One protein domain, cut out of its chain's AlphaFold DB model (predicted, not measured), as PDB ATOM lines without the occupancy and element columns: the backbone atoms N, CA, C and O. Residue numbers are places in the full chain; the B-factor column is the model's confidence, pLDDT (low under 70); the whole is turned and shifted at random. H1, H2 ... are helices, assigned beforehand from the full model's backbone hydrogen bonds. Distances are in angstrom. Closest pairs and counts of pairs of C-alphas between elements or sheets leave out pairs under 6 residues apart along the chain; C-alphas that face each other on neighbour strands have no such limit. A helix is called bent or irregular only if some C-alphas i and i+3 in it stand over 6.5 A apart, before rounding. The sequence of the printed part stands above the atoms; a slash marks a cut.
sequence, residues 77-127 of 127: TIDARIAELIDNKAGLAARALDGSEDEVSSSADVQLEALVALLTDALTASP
ATOM      1  N   THR A  77      26.727  19.514 -39.641       92.25
ATOM      2  CA  THR A  77      28.186  19.347 -39.621       92.25
ATOM      3  C   THR A  77      28.877  20.608 -39.091       92.25
ATOM      4  O   THR A  77      28.238  21.591 -38.705       92.25
ATOM      5  N   ILE A  78      30.211  20.579 -39.056       91.94
ATOM      6  CA  ILE A  78      31.030  21.742 -38.705       91.94
ATOM      7  C   ILE A  78      30.913  22.886 -39.729       91.94
ATOM      8  O   ILE A  78      31.229  24.023 -39.391       91.94
ATOM      9  N   ASP A  79      30.410  22.626 -40.940       90.75
ATOM     10  CA  ASP A  79      30.323  23.609 -42.027       90.75
ATOM     11  C   ASP A  79      29.513  24.842 -41.623       90.75
ATOM     12  O   ASP A  79      29.908  25.961 -41.935       90.75
ATOM     13  N   ALA A  80      28.430  24.663 -40.856       90.50
ATOM     14  CA  ALA A  80      27.626  25.775 -40.352       90.50
ATOM     15  C   ALA A  80      28.436  26.703 -39.428       90.50
ATOM     16  O   ALA A  80      28.351  27.924 -39.532       90.50
ATOM     17  N   ARG A  81      29.283  26.128 -38.562       90.00
ATOM     18  CA  ARG A  81      30.182  26.900 -37.688       90.00
ATOM     19  C   ARG A  81      31.285  27.588 -38.477       90.00
ATOM     20  O   ARG A  81      31.672  28.702 -38.144       90.00
ATOM     21  N   ILE A  82      31.803  26.930 -39.511       90.69
ATOM     22  CA  ILE A  82      32.818  27.517 -40.388       90.69
ATOM     23  C   ILE A  82      32.222  28.701 -41.158       90.69
ATOM     24  O   ILE A  82      32.853  29.752 -41.201       90.69
ATOM     25  N   ALA A  83      31.008  28.572 -41.697       89.62
ATOM     26  CA  ALA A  83      30.306  29.665 -42.366       89.62
ATOM     27  C   ALA A  83      30.099  30.867 -41.429       89.62
ATOM     28  O   ALA A  83      30.484  31.978 -41.777       89.62
ATOM     29  N   GLU A  84      29.618  30.627 -40.205       89.44
ATOM     30  CA  GLU A  84      29.468  31.656 -39.165       89.44
ATOM     31  C   GLU A  84      30.804  32.370 -38.863       89.44
ATOM     32  O   GLU A  84      30.868  33.596 -38.757       89.44
ATOM     33  N   LEU A  85      31.910  31.625 -38.758       90.00
ATOM     34  CA  LEU A  85      33.242  32.201 -38.538       90.00
ATOM     35  C   LEU A  85      33.732  33.047 -39.721       90.00
ATOM     36  O   LEU A  85      34.377  34.075 -39.506       90.00
ATOM     37  N   ILE A  86      33.456  32.617 -40.954       87.81
ATOM     38  CA  ILE A  86      33.821  33.357 -42.166       87.81
ATOM     39  C   ILE A  86      33.065  34.686 -42.210       87.81
ATOM     40  O   ILE A  86      33.706  35.723 -42.387       87.81
ATOM     41  N   ASP A  87      31.752  34.665 -41.976       87.88
ATOM     42  CA  ASP A  87      30.896  35.856 -41.998       87.88
ATOM     43  C   ASP A  87      31.329  36.862 -40.915       87.88
ATOM     44  O   ASP A  87      31.538  38.045 -41.196       87.88
ATOM     45  N   ASN A  88      31.617  36.386 -39.698       87.62
ATOM     46  CA  ASN A  88      32.154  37.223 -38.620       87.62
ATOM     47  C   ASN A  88      33.497  37.875 -38.990       87.62
ATOM     48  O   ASN A  88      33.739  39.054 -38.710       87.62
ATOM     49  N   LYS A  89      34.395  37.114 -39.626       86.25
ATOM     50  CA  LYS A  89      35.703  37.617 -40.063       86.25
ATOM     51  C   LYS A  89      35.566  38.644 -41.188       86.25
ATOM     52  O   LYS A  89      36.323  39.614 -41.201       86.25
ATOM     53  N   ALA A  90      34.613  38.448 -42.099       85.69
ATOM     54  CA  ALA A  90      34.294  39.400 -43.157       85.69
ATOM     55  C   ALA A  90      33.772  40.720 -42.573       85.69
ATOM     56  O   ALA A  90      34.301  41.780 -42.903       85.69
ATOM     57  N   GLY A  91      32.828  40.656 -41.627       83.94
ATOM     58  CA  GLY A  91      32.300  41.842 -40.952       83.94
ATOM     59  C   GLY A  91      33.366  42.617 -40.179       83.94
ATOM     60  O   GLY A  91      33.435  43.843 -40.267       83.94
ATOM     61  N   LEU A  92      34.271  41.921 -39.486       84.44
ATOM     62  CA  LEU A  92      35.403  42.571 -38.822       84.44
ATOM     63  C   LEU A  92      36.330  43.282 -39.821       84.44
ATOM     64  O   LEU A  92      36.775  44.398 -39.556       84.44
ATOM     65  N   ALA A  93      36.625  42.644 -40.958       82.75
ATOM     66  CA  ALA A  93      37.463  43.233 -41.998       82.75
ATOM     67  C   ALA A  93      36.807  44.470 -42.631       82.75
ATOM     68  O   ALA A  93      37.481  45.485 -42.794       82.75
ATOM     69  N   ALA A  94      35.504  44.414 -42.922       81.38
ATOM     70  CA  ALA A  94      34.743  45.543 -43.455       81.38
ATOM     71  C   ALA A  94      34.779  46.745 -42.500       81.38
ATOM     72  O   ALA A  94      35.172  47.837 -42.900       81.38
ATOM     73  N   ARG A  95      34.508  46.527 -41.206       81.38
ATOM     74  CA  ARG A  95      34.568  47.580 -40.173       81.38
ATOM     75  C   ARG A  95      35.948  48.220 -40.050       81.38
ATOM     76  O   ARG A  95      36.057  49.422 -39.823       81.38
ATOM     77  N   ALA A  96      37.010  47.427 -40.189       82.00
ATOM     78  CA  ALA A  96      38.378  47.933 -40.144       82.00
ATOM     79  C   ALA A  96      38.744  48.792 -41.372       82.00
ATOM     80  O   ALA A  96      39.608  49.660 -41.255       82.00
ATOM     81  N   LEU A  97      38.119  48.539 -42.527       79.50
ATOM     82  CA  LEU A  97      38.388  49.230 -43.792       79.50
ATOM     83  C   LEU A  97      37.517  50.481 -43.984       79.50
ATOM     84  O   LEU A  97      38.054  51.520 -44.361       79.50
ATOM     85  N   ASP A  98      36.214  50.390 -43.704       68.88
ATOM     86  CA  ASP A  98      35.242  51.469 -43.949       68.88
ATOM     87  C   ASP A  98      35.002  52.371 -42.729       68.88
ATOM     88  O   ASP A  98      34.495  53.484 -42.869       68.88
ATOM     89  N   GLY A  99      35.359  51.927 -41.517       58.97
ATOM     90  CA  GLY A  99      35.096  52.674 -40.283       58.97
ATOM     91  C   GLY A  99      33.607  52.849 -39.949       58.97
ATOM     92  O   GLY A  99      33.290  53.601 -39.027       58.97
ATOM     93  N   SER A 100      32.699  52.181 -40.668       54.97
ATOM     94  CA  SER A 100      31.260  52.201 -40.408       54.97
ATOM     95  C   SER A 100      30.853  51.141 -39.376       54.97
ATOM     96  O   SER A 100      31.436  50.057 -39.281       54.97
ATOM     97  N   GLU A 101      29.849  51.476 -38.563       54.69
ATOM     98  CA  GLU A 101      29.243  50.616 -37.535       54.69
ATOM     99  C   GLU A 101      28.106  49.746 -38.099       54.69
ATOM    100  O   GLU A 101      27.223  49.327 -37.355       54.69
ATOM    101  N   ASP A 102      28.099  49.481 -39.406       57.22
ATOM    102  CA  ASP A 102      27.050  48.669 -40.013       57.22
ATOM    103  C   ASP A 102      27.273  47.199 -39.630       57.22
ATOM    104  O   ASP A 102      28.269  46.572 -40.007       57.22
ATOM    105  N   GLU A 103      26.367  46.644 -38.820       56.22
ATOM    106  CA  GLU A 103      26.348  45.214 -38.523       56.22
ATOM    107  C   GLU A 103      26.132  44.441 -39.826       56.22
ATOM    108  O   GLU A 103      25.088  44.538 -40.473       56.22
ATOM    109  N   VAL A 104      27.135  43.655 -40.223       58.28
ATOM    110  CA  VAL A 104      26.991  42.698 -41.318       58.28
ATOM    111  C   VAL A 104      26.039  41.604 -40.841       58.28
ATOM    112  O   VAL A 104      26.439  40.698 -40.112       58.28
ATOM    113  N   SER A 105      24.765  41.724 -41.216       59.75
ATOM    114  CA  SER A 105      23.770  40.672 -41.000       59.75
ATOM    115  C   SER A 105      24.247  39.383 -41.669       59.75
ATOM    116  O   SER A 105      24.742  39.425 -42.800       59.75
ATOM    117  N   SER A 106      24.106  38.240 -40.989       62.88
ATOM    118  CA  SER A 106      24.564  36.968 -41.549       62.88
ATOM    119  C   SER A 106      23.819  36.666 -42.853       62.88
ATOM    120  O   SER A 106      22.608  36.883 -42.974       62.88
ATOM    121  N   SER A 107      24.555  36.175 -43.850       63.12
ATOM    122  CA  SER A 107      23.975  35.845 -45.158       63.12
ATOM    123  C   SER A 107      22.961  34.699 -45.058       63.12
ATOM    124  O   SER A 107      21.979  34.661 -45.803       63.12
ATOM    125  N   ALA A 108      23.172  33.803 -44.090       64.25
ATOM    126  CA  ALA A 108      22.289  32.689 -43.782       64.25
ATOM    127  C   ALA A 108      20.921  33.152 -43.258       64.25
ATOM    128  O   ALA A 108      19.905  32.597 -43.677       64.25
ATOM    129  N   ASP A 109      20.878  34.178 -42.406       72.00
ATOM    130  CA  ASP A 109      19.619  34.657 -41.821       72.00
ATOM    131  C   ASP A 109      18.723  35.300 -42.887       72.00
ATOM    132  O   ASP A 109      17.544  34.968 -42.991       72.00
ATOM    133  N   VAL A 110      19.300  36.126 -43.768       73.88
ATOM    134  CA  VAL A 110      18.558  36.788 -44.857       73.88
ATOM    135  C   VAL A 110      17.981  35.768 -45.846       73.88
ATOM    136  O   VAL A 110      16.835  35.887 -46.283       73.88
ATOM    137  N   GLN A 111      18.760  34.743 -46.205       74.94
ATOM    138  CA  GLN A 111      18.305  33.693 -47.120       74.94
ATOM    139  C   GLN A 111      17.238  32.794 -46.486       74.94
ATOM    140  O   GLN A 111      16.300  32.392 -47.175       74.94
ATOM    141  N   LEU A 112      17.355  32.501 -45.186       78.94
ATOM    142  CA  LEU A 112      16.354  31.737 -44.448       78.94
ATOM    143  C   LEU A 112      15.029  32.498 -44.374       78.94
ATOM    144  O   LEU A 112      13.988  31.912 -44.661       78.94
ATOM    145  N   GLU A 113      15.055  33.792 -44.056       81.88
ATOM    146  CA  GLU A 113      13.852  34.628 -44.031       81.88
ATOM    147  C   GLU A 113      13.182  34.707 -45.406       81.88
ATOM    148  O   GLU A 113      11.969  34.511 -45.515       81.88
ATOM    149  N   ALA A 114      13.963  34.913 -46.471       82.94
ATOM    150  CA  ALA A 114      13.445  34.940 -47.838       82.94
ATOM    151  C   ALA A 114      12.832  33.592 -48.255       82.94
ATOM    152  O   ALA A 114      11.762  33.557 -48.869       82.94
ATOM    153  N   LEU A 115      13.473  32.475 -47.894       85.50
ATOM    154  CA  LEU A 115      12.964  31.132 -48.166       85.50
ATOM    155  C   LEU A 115      11.682  30.848 -47.372       85.50
ATOM    156  O   LEU A 115      10.726  30.314 -47.930       85.50
ATOM    157  N   VAL A 116      11.635  31.229 -46.094       91.06
ATOM    158  CA  VAL A 116      10.440  31.104 -45.250       91.06
ATOM    159  C   VAL A 116       9.294  31.931 -45.824       91.06
ATOM    160  O   VAL A 116       8.179  31.419 -45.915       91.06
ATOM    161  N   ALA A 117       9.550  33.164 -46.263       90.50
ATOM    162  CA  ALA A 117       8.540  34.015 -46.884       90.50
ATOM    163  C   ALA A 117       7.981  33.391 -48.174       90.50
ATOM    164  O   ALA A 117       6.766  33.265 -48.310       90.50
ATOM    165  N   LEU A 118       8.855  32.919 -49.072       92.25
ATOM    166  CA  LEU A 118       8.462  32.243 -50.315       92.25
ATOM    167  C   LEU A 118       7.646  30.970 -50.064       92.25
ATOM    168  O   LEU A 118       6.633  30.741 -50.724       92.25
ATOM    169  N   LEU A 119       8.069  30.137 -49.109       90.69
ATOM    170  CA  LEU A 119       7.358  28.904 -48.767       90.69
ATOM    171  C   LEU A 119       6.014  29.192 -48.089       90.69
ATOM    172  O   LEU A 119       5.040  28.493 -48.357       90.69
ATOM    173  N   THR A 120       5.943  30.223 -47.245       93.19
ATOM    174  CA  THR A 120       4.693  30.640 -46.591       93.19
ATOM    175  C   THR A 120       3.692  31.148 -47.622       93.19
ATOM    176  O   THR A 120       2.543  30.712 -47.602       93.19
ATOM    177  N   ASP A 121       4.129  31.990 -48.560       92.69
ATOM    178  CA  ASP A 121       3.283  32.500 -49.643       92.69
ATOM    179  C   ASP A 121       2.727  31.348 -50.501       92.69
ATOM    180  O   ASP A 121       1.514  31.225 -50.685       92.69
ATOM    181  N   ALA A 122       3.589  30.404 -50.899       90.44
ATOM    182  CA  ALA A 122       3.195  29.211 -51.651       90.44
ATOM    183  C   ALA A 122       2.196  28.307 -50.897       90.44
ATOM    184  O   ALA A 122       1.274  27.754 -51.507       90.44
ATOM    185  N   LEU A 123       2.353  28.162 -49.576       90.25
ATOM    186  CA  LEU A 123       1.421  27.410 -48.730       90.25
ATOM    187  C   LEU A 123       0.071  28.124 -48.592       90.25
ATOM    188  O   LEU A 123      -0.960  27.460 -48.615       90.25
ATOM    189  N   THR A 124       0.056  29.456 -48.492       91.12
ATOM    190  CA  THR A 124      -1.191  30.241 -48.418       91.12
ATOM    191  C   THR A 124      -1.923  30.362 -49.755       91.12
ATOM    192  O   THR A 124      -3.134  30.563 -49.772       91.12
ATOM    193  N   ALA A 125      -1.208  30.217 -50.873       82.06
ATOM    194  CA  ALA A 125      -1.770  30.227 -52.222       82.06
ATOM    195  C   ALA A 125      -2.353  28.866 -52.661       82.06
ATOM    196  O   ALA A 125      -2.992  28.787 -53.713       82.06
ATOM    197  N   SER A 126      -2.145  27.800 -51.879       56.25
ATOM    198  CA  SER A 126      -2.753  26.485 -52.116       56.25
ATOM    199  C   SER A 126      -4.115  26.396 -51.399       56.25
ATOM    200  O   SER A 126      -4.162  26.690 -50.205       56.25
ATOM    201  N   PRO A 127      -5.217  26.042 -52.092       57.09
ATOM    202  CA  PRO A 127      -6.561  25.986 -51.507       57.09
ATOM    203  C   PRO A 127      -6.763  24.831 -50.517       57.09
ATOM    204  O   PRO A 127      -6.085  23.786 -50.663       57.09
TER     205      PRO A 127
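AT A GLANCE: This is residues 77 to 127 of the 127 residues of the protein "SWF/SNF helicase family protein" of Pseudonocardiales bacterium (UniProt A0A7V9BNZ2). Two helices make an open, flat figure: from the end of H1 the link folds back to near the middle of that helix, and there H2 begins and runs away from it. Residues 109 to 127, of which 109 to 124 belong to H2, stick out as a free arm. The printed part has 51 residues with two named helices, H1 then H2, and no named strand; the class is all helix. The whole is extended, with a radius of gyration of the C-alphas of 15.7 A, and spans 51 by 29 by 9 A.

IN THESE COORDINATES: The longest helix by residues, H1, holds residues 79 to 98 and is 28.4 A long from first to last C-alpha. It begins at C-alpha 79, at (30.323, 23.609, -42.027), and ends at C-alpha 98, at (35.242, 51.469, -43.949). H2 holds residues 107 to 124 and measures 26.0 A, ending at C-alpha 124, at (-1.191, 30.241, -48.418). Neither helix is bent.

HOW THE PARTS SIT: H1 and H2 are close but not clearly touching, with 1 pair of C-alphas within 8 A. Their closest C-alphas, those of Asp 87 and Ser 107, are 7.6 A apart. Their lines stand at a steep tilt of 61 degrees, and they run opposite ways. Their centres are 23.3 A apart. In H1 and H2 every O i to N i+4 pair is within hydrogen-bond range.

THE WHOLE: The two C-alphas farthest apart, those of Ala 96 and Pro 127, are 51.3 A apart. Without the stretch that stands free, the body has 32 residues and spans 34 by 13 by 8 A. The printed part has no cut and ends at Pro 127, the chain's last residue. The link from H1 to H2, 8 residues, is short. The mean pLDDT of the printed part is 79.5; it is under 70 at residues 98 to 108 and 126 to 127.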